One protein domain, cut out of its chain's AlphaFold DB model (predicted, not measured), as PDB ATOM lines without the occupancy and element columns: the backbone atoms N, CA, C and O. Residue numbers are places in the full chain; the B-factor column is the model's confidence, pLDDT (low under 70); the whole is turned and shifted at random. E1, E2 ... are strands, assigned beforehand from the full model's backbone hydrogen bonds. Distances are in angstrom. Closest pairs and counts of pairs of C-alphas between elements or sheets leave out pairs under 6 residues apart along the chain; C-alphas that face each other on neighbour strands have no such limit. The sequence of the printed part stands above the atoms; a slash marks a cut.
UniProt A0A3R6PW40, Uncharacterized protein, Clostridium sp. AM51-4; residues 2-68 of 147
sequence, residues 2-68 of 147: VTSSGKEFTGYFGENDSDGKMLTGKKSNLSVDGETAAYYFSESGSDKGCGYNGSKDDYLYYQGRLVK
ATOM      1  N   VAL A   2     127.290 113.164 104.571       28.03
ATOM      2  CA  VAL A   2     125.902 113.408 104.145       28.03
ATOM      3  C   VAL A   2     125.131 113.916 105.360       28.03
ATOM      4  O   VAL A   2     125.126 113.261 106.404       28.03
ATOM      5  N   THR A   3     124.506 115.084 105.256       39.94
ATOM      6  CA  THR A   3     123.560 115.545 106.279       39.94
ATOM      7  C   THR A   3     122.150 115.094 105.911       39.94
ATOM      8  O   THR A   3     121.878 114.664 104.790       39.94
ATOM      9  N   SER A   4     121.251 115.148 106.890       36.62
ATOM     10  CA  SER A   4     119.919 114.527 106.938       36.62
ATOM     11  C   SER A   4     118.931 114.888 105.809       36.62
ATOM     12  O   SER A   4     117.774 114.487 105.877       36.62
ATOM     13  N   SER A   5     119.352 115.647 104.794       42.41
ATOM     14  CA  SER A   5     118.586 116.001 103.593       42.41
ATOM     15  C   SER A   5     118.922 115.147 102.362       42.41
ATOM     16  O   SER A   5     118.265 115.300 101.335       42.41
ATOM     17  N   GLY A   6     119.929 114.266 102.439       33.81
ATOM     18  CA  GLY A   6     120.347 113.426 101.309       33.81
ATOM     19  C   GLY A   6     121.012 114.197 100.163       33.81
ATOM     20  O   GLY A   6     121.176 113.641  99.082       33.81
ATOM     21  N   LYS A   7     121.383 115.465 100.379       43.66
ATOM     22  CA  LYS A   7     122.155 116.264  99.421       43.66
ATOM     23  C   LYS A   7     123.648 116.005  99.636       43.66
ATOM     24  O   LYS A   7     124.142 116.124 100.758       43.66
ATOM     25  N   GLU A   8     124.350 115.625  98.573       45.56
ATOM     26  CA  GLU A   8     125.813 115.581  98.554       45.56
ATOM     27  C   GLU A   8     126.326 117.019  98.689       45.56
ATOM     28  O   GLU A   8     125.898 117.920  97.968       45.56
ATOM     29  N   PHE A   9     127.162 117.262  99.696       46.91
ATOM     30  CA  PHE A   9     127.659 118.594 100.017       46.91
ATOM     31  C   PHE A   9     129.152 118.671  99.711       46.91
ATOM     32  O   PHE A   9     129.972 118.065 100.402       46.91
ATOM     33  N   THR A  10     129.490 119.458  98.694       54.62
ATOM     34  CA  THR A  10     130.869 119.744  98.297       54.62
ATOM     35  C   THR A  10     131.361 120.977  99.051       54.62
ATOM     36  O   THR A  10     130.937 122.107  98.797       54.62
ATOM     37  N   GLY A  11     132.226 120.751 100.041       56.38
ATOM     38  CA  GLY A  11     132.946 121.813 100.740       56.38
ATOM     39  C   GLY A  11     134.201 122.202  99.964       56.38
ATOM     40  O   GLY A  11     134.996 121.333  99.611       56.38
ATOM     41  N   TYR A  12     134.403 123.497  99.715       65.44
ATOM     42  CA  TYR A  12     135.606 123.979  99.034       65.44
ATOM     43  C   TYR A  12     136.706 124.325 100.054       65.44
ATOM     44  O   TYR A  12     136.520 125.159 100.945       65.44
ATOM     45  N   PHE A  13     137.863 123.670  99.933       66.00
ATOM     46  CA  PHE A  13     139.010 123.813 100.848       66.00
ATOM     47  C   PHE A  13     140.141 124.699 100.282       66.00
ATOM     48  O   PHE A  13     141.152 124.925 100.953       66.00
ATOM     49  N   GLY A  14     139.953 125.243  99.074       60.59
ATOM     50  CA  GLY A  14     140.971 126.006  98.348       60.59
ATOM     51  C   GLY A  14     141.885 125.130  97.482       60.59
ATOM     52  O   GLY A  14     141.710 123.914  97.403       60.59
ATOM     53  N   GLU A  15     142.854 125.771  96.825       62.34
ATOM     54  CA  GLU A  15     143.871 125.120  95.983       62.34
ATOM     55  C   GLU A  15     144.889 124.311  96.816       62.34
ATOM     56  O   GLU A  15     144.901 124.380  98.044       62.34
ATOM     57  N   ASN A  16     145.769 123.545  96.153       52.66
ATOM     58  CA  ASN A  16     146.729 122.633  96.803       52.66
ATOM     59  C   ASN A  16     147.711 123.313  97.787       52.66
ATOM     60  O   ASN A  16     148.231 122.626  98.661       52.66
ATOM     61  N   ASP A  17     147.927 124.628  97.669       53.84
ATOM     62  CA  ASP A  17     148.761 125.443  98.573       53.84
ATOM     63  C   ASP A  17     147.960 126.136  99.700       53.84
ATOM     64  O   ASP A  17     148.504 126.916 100.481       53.84
ATOM     65  N   SER A  18     146.653 125.876  99.799       59.59
ATOM     66  CA  SER A  18     145.831 126.305 100.934       59.59
ATOM     67  C   SER A  18     146.202 125.499 102.185       59.59
ATOM     68  O   SER A  18     146.480 124.306 102.093       59.59
ATOM     69  N   ASP A  19     146.104 126.099 103.379       59.97
ATOM     70  CA  ASP A  19     146.336 125.448 104.689       59.97
ATOM     71  C   ASP A  19     145.399 124.240 104.992       59.97
ATOM     72  O   ASP A  19     145.271 123.820 106.144       59.97
ATOM     73  N   GLY A  20     144.643 123.729 104.012       63.59
ATOM     74  CA  GLY A  20     143.613 122.701 104.186       63.59
ATOM     75  C   GLY A  20     142.387 123.190 104.965       63.59
ATOM     76  O   GLY A  20     141.612 122.388 105.487       63.59
ATOM     77  N   LYS A  21     142.203 124.510 105.090       70.44
ATOM     78  CA  LYS A  21     141.100 125.106 105.851       70.44
ATOM     79  C   LYS A  21     139.842 125.200 104.996       70.44
ATOM     80  O   LYS A  21     139.845 125.804 103.928       70.44
ATOM     81  N   MET A  22     138.743 124.666 105.524       78.06
ATOM     82  CA  MET A  22     137.409 124.821 104.943       78.06
ATOM     83  C   MET A  22     137.069 126.307 104.775       78.06
ATOM     84  O   MET A  22     137.142 127.078 105.739       78.06
ATOM     85  N   LEU A  23     136.678 126.710 103.567       83.00
ATOM     86  CA  LEU A  23     136.308 128.092 103.296       83.00
ATOM     87  C   LEU A  23     134.874 128.367 103.748       83.00
ATOM     88  O   LEU A  23     133.948 127.630 103.441       83.00
ATOM     89  N   THR A  24     134.690 129.465 104.480       89.81
ATOM     90  CA  THR A  24     133.380 129.963 104.914       89.81
ATOM     91  C   THR A  24     133.236 131.451 104.613       89.81
ATOM     92  O   THR A  24     134.232 132.184 104.521       89.81
ATOM     93  N   GLY A  25     131.989 131.904 104.500       92.19
ATOM     94  CA  GLY A  25     131.623 133.295 104.262       92.19
ATOM     95  C   GLY A  25     131.931 133.757 102.840       92.19
ATOM     96  O   GLY A  25     132.189 132.960 101.935       92.19
ATOM     97  N   LYS A  26     131.914 135.077 102.648       94.25
ATOM     98  CA  LYS A  26     132.173 135.712 101.351       94.25
ATOM     99  C   LYS A  26     133.648 135.611 100.948       94.25
ATOM    100  O   LYS A  26     134.540 135.861 101.762       94.25
ATOM    101  N   LYS A  27     133.902 135.329  99.669       93.62
ATOM    102  CA  LYS A  27     135.204 135.413  98.989       93.62
ATOM    103  C   LYS A  27     135.025 136.243  97.726       93.62
ATOM    104  O   LYS A  27     134.311 135.830  96.830       93.62
ATOM    105  N   SER A  28     135.615 137.432  97.651       91.31
ATOM    106  CA  SER A  28     135.321 138.351  96.537       91.31
ATOM    107  C   SER A  28     136.052 138.015  95.234       91.31
ATOM    108  O   SER A  28     135.550 138.373  94.178       91.31
ATOM    109  N   ASN A  29     137.212 137.356  95.312       88.25
ATOM    110  CA  ASN A  29     138.082 137.053  94.172       88.25
ATOM    111  C   ASN A  29     138.648 135.640  94.334       88.25
ATOM    112  O   ASN A  29     139.828 135.468  94.632       88.25
ATOM    113  N   LEU A  30     137.779 134.636  94.264       87.25
ATOM    114  CA  LEU A  30     138.197 133.246  94.348       87.25
ATOM    115  C   LEU A  30     138.275 132.659  92.939       87.25
ATOM    116  O   LEU A  30     137.303 132.758  92.190       87.25
ATOM    117  N   SER A  31     139.424 132.068  92.616       84.75
ATOM    118  CA  SER A  31     139.618 131.282  91.401       84.75
ATOM    119  C   SER A  31     139.093 129.867  91.633       84.75
ATOM    120  O   SER A  31     139.510 129.204  92.586       84.75
ATOM    121  N   VAL A  32     138.143 129.440  90.807       79.31
ATOM    122  CA  VAL A  32     137.598 128.076  90.755       79.31
ATOM    123  C   VAL A  32     137.430 127.741  89.278       79.31
ATOM    124  O   VAL A  32     136.889 128.566  88.545       79.31
ATOM    125  N   ASP A  33     137.921 126.580  88.842       75.69
ATOM    126  CA  ASP A  33     137.852 126.139  87.436       75.69
ATOM    127  C   ASP A  33     138.433 127.169  86.439       75.69
ATOM    128  O   ASP A  33     137.867 127.495  85.400       75.69
ATOM    129  N   GLY A  34     139.559 127.787  86.812       78.75
ATOM    130  CA  GLY A  34     140.224 128.806  85.993       78.75
ATOM    131  C   GLY A  34     139.496 130.153  85.896       78.75
ATOM    132  O   GLY A  34     140.022 131.075  85.269       78.75
ATOM    133  N   GLU A  35     138.336 130.314  86.541       84.06
ATOM    134  CA  GLU A  35     137.587 131.567  86.564       84.06
ATOM    135  C   GLU A  35     137.607 132.224  87.949       84.06
ATOM    136  O   GLU A  35     137.302 131.616  88.975       84.06
ATOM    137  N   THR A  36     137.928 133.520  87.983       89.19
ATOM    138  CA  THR A  36     137.847 134.315  89.210       89.19
ATOM    139  C   THR A  36     136.475 134.957  89.346       89.19
ATOM    140  O   THR A  36     136.099 135.823  88.557       89.19
ATOM    141  N   ALA A  37     135.756 134.602  90.408       91.12
ATOM    142  CA  ALA A  37     134.465 135.197  90.729       91.12
ATOM    143  C   ALA A  37     134.307 135.449  92.234       91.12
ATOM    144  O   ALA A  37     135.145 135.081  93.063       91.12
ATOM    145  N   ALA A  38     133.202 136.105  92.591       94.31
ATOM    146  CA  ALA A  38     132.786 136.214  93.977       94.31
ATOM    147  C   ALA A  38     132.002 134.963  94.377       94.31
ATOM    148  O   ALA A  38     131.103 134.533  93.655       94.31
ATOM    149  N   TYR A  39     132.316 134.431  95.552       93.56
ATOM    150  CA  TYR A  39     131.669 133.275  96.139       93.56
ATOM    151  C   TYR A  39     131.159 133.570  97.547       93.56
ATOM    152  O   TYR A  39     131.680 134.441  98.251       93.56
ATOM    153  N   TYR A  40     130.161 132.815  97.983       94.12
ATOM    154  CA  TYR A  40     129.690 132.789  99.353       94.12
ATOM    155  C   TYR A  40     129.488 131.343  99.804       94.12
ATOM    156  O   TYR A  40     128.704 130.593  99.222       94.12
ATOM    157  N   PHE A  41     130.187 130.972 100.872       91.50
ATOM    158  CA  PHE A  41     130.082 129.661 101.502       91.50
ATOM    159  C   PHE A  41     129.362 129.791 102.842       91.50
ATOM    160  O   PHE A  41     129.630 130.715 103.614       91.50
ATOM    161  N   SER A  42     128.460 128.865 103.144       89.94
ATOM    162  CA  SER A  42     127.708 128.850 104.399       89.94
ATOM    163  C   SER A  42     128.638 128.873 105.621       89.94
ATOM    164  O   SER A  42     129.612 128.128 105.711       89.94
ATOM    165  N   GLU A  43     128.356 129.751 106.585       89.06
ATOM    166  CA  GLU A  43     129.257 130.011 107.723       89.06
ATOM    167  C   GLU A  43     129.014 129.098 108.933       89.06
ATOM    168  O   GLU A  43     129.881 128.951 109.799       89.06
ATOM    169  N   SER A  44     127.841 128.469 109.005       85.19
ATOM    170  CA  SER A  44     127.402 127.683 110.158       85.19
ATOM    171  C   SER A  44     126.353 126.638 109.770       85.19
ATOM    172  O   SER A  44     125.907 126.593 108.625       85.19
ATOM    173  N   GLY A  45     125.962 125.808 110.740       82.06
ATOM    174  CA  GLY A  45     124.946 124.772 110.562       82.06
ATOM    175  C   GLY A  45     125.467 123.517 109.864       82.06
ATOM    176  O   GLY A  45     126.677 123.325 109.723       82.06
ATOM    177  N   SER A  46     124.530 122.665 109.446       80.31
ATOM    178  CA  SER A  46     124.799 121.437 108.685       80.31
ATOM    179  C   SER A  46     125.502 121.703 107.359       80.31
ATOM    180  O   SER A  46     126.240 120.852 106.881       80.31
ATOM    181  N   ASP A  47     125.301 122.896 106.803       81.38
ATOM    182  CA  ASP A  47     125.756 123.249 105.461       81.38
ATOM    183  C   ASP A  47     127.057 124.057 105.514       81.38
ATOM    184  O   ASP A  47     127.482 124.619 104.509       81.38
ATOM    185  N   LYS A  48     127.698 124.178 106.685       83.38
ATOM    186  CA  LYS A  48     128.920 124.972 106.846       83.38
ATOM    187  C   LYS A  48     129.981 124.554 105.818       83.38
ATOM    188  O   LYS A  48     130.317 123.382 105.713       83.38
ATOM    189  N   GLY A  49     130.522 125.533 105.097       82.31
ATOM    190  CA  GLY A  49     131.521 125.340 104.043       82.31
ATOM    191  C   GLY A  49     130.952 125.028 102.658       82.31
ATOM    192  O   GLY A  49     131.700 125.028 101.684       82.31
ATOM    193  N   CYS A  50     129.643 124.810 102.548       84.75
ATOM    194  CA  CYS A  50     128.993 124.499 101.282       84.75
ATOM    195  C   CYS A  50     128.684 125.775 100.498       84.75
ATOM    196  O   CYS A  50     128.406 126.826 101.088       84.75
ATOM    197  N   GLY A  51     128.696 125.676  99.167       88.69
ATOM    198  CA  GLY A  51     128.272 126.764  98.291       88.69
ATOM    199  C   GLY A  51     126.825 127.180  98.578       88.69
ATOM    200  O   GLY A  51     125.920 126.347  98.628       88.69
ATOM    201  N   TYR A  52     126.602 128.473  98.797       91.50
ATOM    202  CA  TYR A  52     125.286 129.014  99.122       91.50
ATOM    203  C   TYR A  52     124.360 129.075  97.900       91.50
ATOM    204  O   TYR A  52     124.791 129.442  96.806       91.50
ATOM    205  N   ASN A  53     123.078 128.766  98.107       93.75
ATOM    206  CA  ASN A  53     122.021 128.875  97.104       93.75
ATOM    207  C   ASN A  53     120.966 129.880  97.580       93.75
ATOM    208  O   ASN A  53     120.418 129.749  98.675       93.75
ATOM    209  N   GLY A  54     120.682 130.893  96.764       95.69
ATOM    210  CA  GLY A  54     119.660 131.902  97.026       95.69
ATOM    211  C   GLY A  54     120.220 133.272  97.411       95.69
ATOM    212  O   GLY A  54     121.328 133.658  97.041       95.69
ATOM    213  N   SER A  55     119.404 134.059  98.115       97.06
ATOM    214  CA  SER A  55     119.692 135.468  98.404       97.06
ATOM    215  C   SER A  55     120.556 135.645  99.648       97.06
ATOM    216  O   SER A  55     120.138 135.246 100.736       97.06
ATOM    217  N   LYS A  56     121.683 136.343  99.514       96.81
ATOM    218  CA  LYS A  56     122.542 136.752 100.625       96.81
ATOM    219  C   LYS A  56     123.018 138.189 100.423       96.81
ATOM    220  O   LYS A  56     123.600 138.509  99.392       96.81
ATOM    221  N   ASP A  57     122.776 139.042 101.418       95.81
ATOM    222  CA  ASP A  57     123.212 140.447 101.445       95.81
ATOM    223  C   ASP A  57     122.828 141.240 100.176       95.81
ATOM    224  O   ASP A  57     123.638 141.981  99.631       95.81
ATOM    225  N   ASP A  58     121.591 141.060  99.698       97.56
ATOM    226  CA  ASP A  58     121.032 141.583  98.434       97.56
ATOM    227  C   ASP A  58     121.574 140.966  97.133       97.56
ATOM    228  O   ASP A  58     121.141 141.374  96.056       97.56
ATOM    229  N   TYR A  59     122.465 139.977  97.182       98.25
ATOM    230  CA  TYR A  59     123.003 139.305  95.995       98.25
ATOM    231  C   TYR A  59     122.461 137.883  95.852       98.25
ATOM    232  O   TYR A  59     122.095 137.249  96.845       98.25
ATOM    233  N   LEU A  60     122.400 137.380  94.618       98.38
ATOM    234  CA  LEU A  60     122.021 135.995  94.337       98.38
ATOM    235  C   LEU A  60     123.269 135.120  94.213       98.38
ATOM    236  O   LEU A  60     124.171 135.446  93.449       98.38
ATOM    237  N   TYR A  61     123.296 133.993  94.917       96.75
ATOM    238  CA  TYR A  61     124.331 132.974  94.763       96.75
ATOM    239  C   TYR A  61     123.710 131.647  94.337       96.75
ATOM    240  O   TYR A  61     122.593 131.318  94.743       96.75
ATOM    241  N   TYR A  62     124.441 130.887  93.531       95.06
ATOM    242  CA  TYR A  62     124.103 129.522  93.165       95.06
ATOM    243  C   TYR A  62     125.361 128.670  93.205       95.06
ATOM    244  O   TYR A  62     126.401 129.084  92.698       95.06
ATOM    245  N   GLN A  63     125.279 127.527  93.887       90.62
ATOM    246  CA  GLN A  63     126.435 126.697  94.227       90.62
ATOM    247  C   GLN A  63     127.583 127.547  94.786       90.62
ATOM    248  O   GLN A  63     128.744 127.359  94.472       90.62
ATOM    249  N   GLY A  64     127.258 128.560  95.590       92.31
ATOM    250  CA  GLY A  64     128.222 129.493  96.150       92.31
ATOM    251  C   GLY A  64     128.736 130.565  95.201       92.31
ATOM    252  O   GLY A  64     129.213 131.563  95.716       92.31
ATOM    253  N   ARG A  65     128.621 130.451  93.875       94.19
ATOM    254  CA  ARG A  65     129.061 131.489  92.929       94.19
ATOM    255  C   ARG A  65     128.031 132.611  92.813       94.19
ATOM    256  O   ARG A  65     126.828 132.365  92.800       94.19
ATOM    257  N   LEU A  66     128.499 133.855  92.728       96.94
ATOM    258  CA  LEU A  66     127.655 135.026  92.484       96.94
ATOM    259  C   LEU A  66     127.000 134.930  91.097       96.94
ATOM    260  O   LEU A  66     127.700 134.898  90.087       96.94
ATOM    261  N   VAL A  67     125.670 134.947  91.062       98.06
ATOM    262  CA  VAL A  67     124.867 134.995  89.836       98.06
ATOM    263  C   VAL A  67     124.686 136.451  89.427       98.06
ATOM    264  O   VAL A  67     124.356 137.294  90.264       98.06
ATOM    265  N   LYS A  68     124.901 136.755  88.149       97.94
ATOM    266  CA  LYS A  68     124.777 138.099  87.575       97.94
ATOM    267  C   LYS A  68     124.016 138.011  86.266       97.94
ATOM    268  O   LYS A  68     124.094 136.985  85.601       97.94
TER     269      LYS A  68
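Overview. This is residues 2 to 68 of the 147 residues of an uncharacterized protein of Clostridium sp. AM51-4 (UniProt A0A3R6PW40). With little regular structure, the domain is two small strand hairpins, a longer one of E1 and E2, with E1 sharply bent, and a shorter one of E3 and E4, amid long unnamed stretches at residues 2 to 24 and 42 to 53. The printed part has 67 residues, 22 of them in four named strands, E1 to E4 in chain order, in two antiparallel sheets, E1 - E2 and E3 - E4; the class is all strand. It is compact, with a radius of gyration of the C-alphas of 11.8 A and spans of 32 by 30 by 18 A.

Arrangement. E1, residues 25 to 32, bends by 88 degrees at residue 29 and is antiparallel to E2, residues 35 to 41, at 153 degrees; N 27 and O 39 are within hydrogen-bond range at 2.8 A. The closest C-alphas of E2 and E4, residues 59 to 62, are those of Tyr 40 and Tyr 61, 7.1 A apart. E4 is antiparallel to E3, residues 54 to 56, at 139 degrees, with N 54 and O 61 at 2.8 A. E1 is apart from E3 and E4.

Along the chain. E1 begins at C-alpha 25 (131.623, 133.295, 104.262) and is 15.7 A long; E2 is 16.8 A, E3 6.7 A. E4, 10.2 A, ends at C-alpha 62 (124.103, 129.522, 93.165).

Size, cuts and confidence. The farthest C-alphas, of Ser 4 and Gly 34, are 32.5 A apart. The printed part has no cut; the link E2 to E3 is long. Residues 2 to 20 are under 70 in pLDDT.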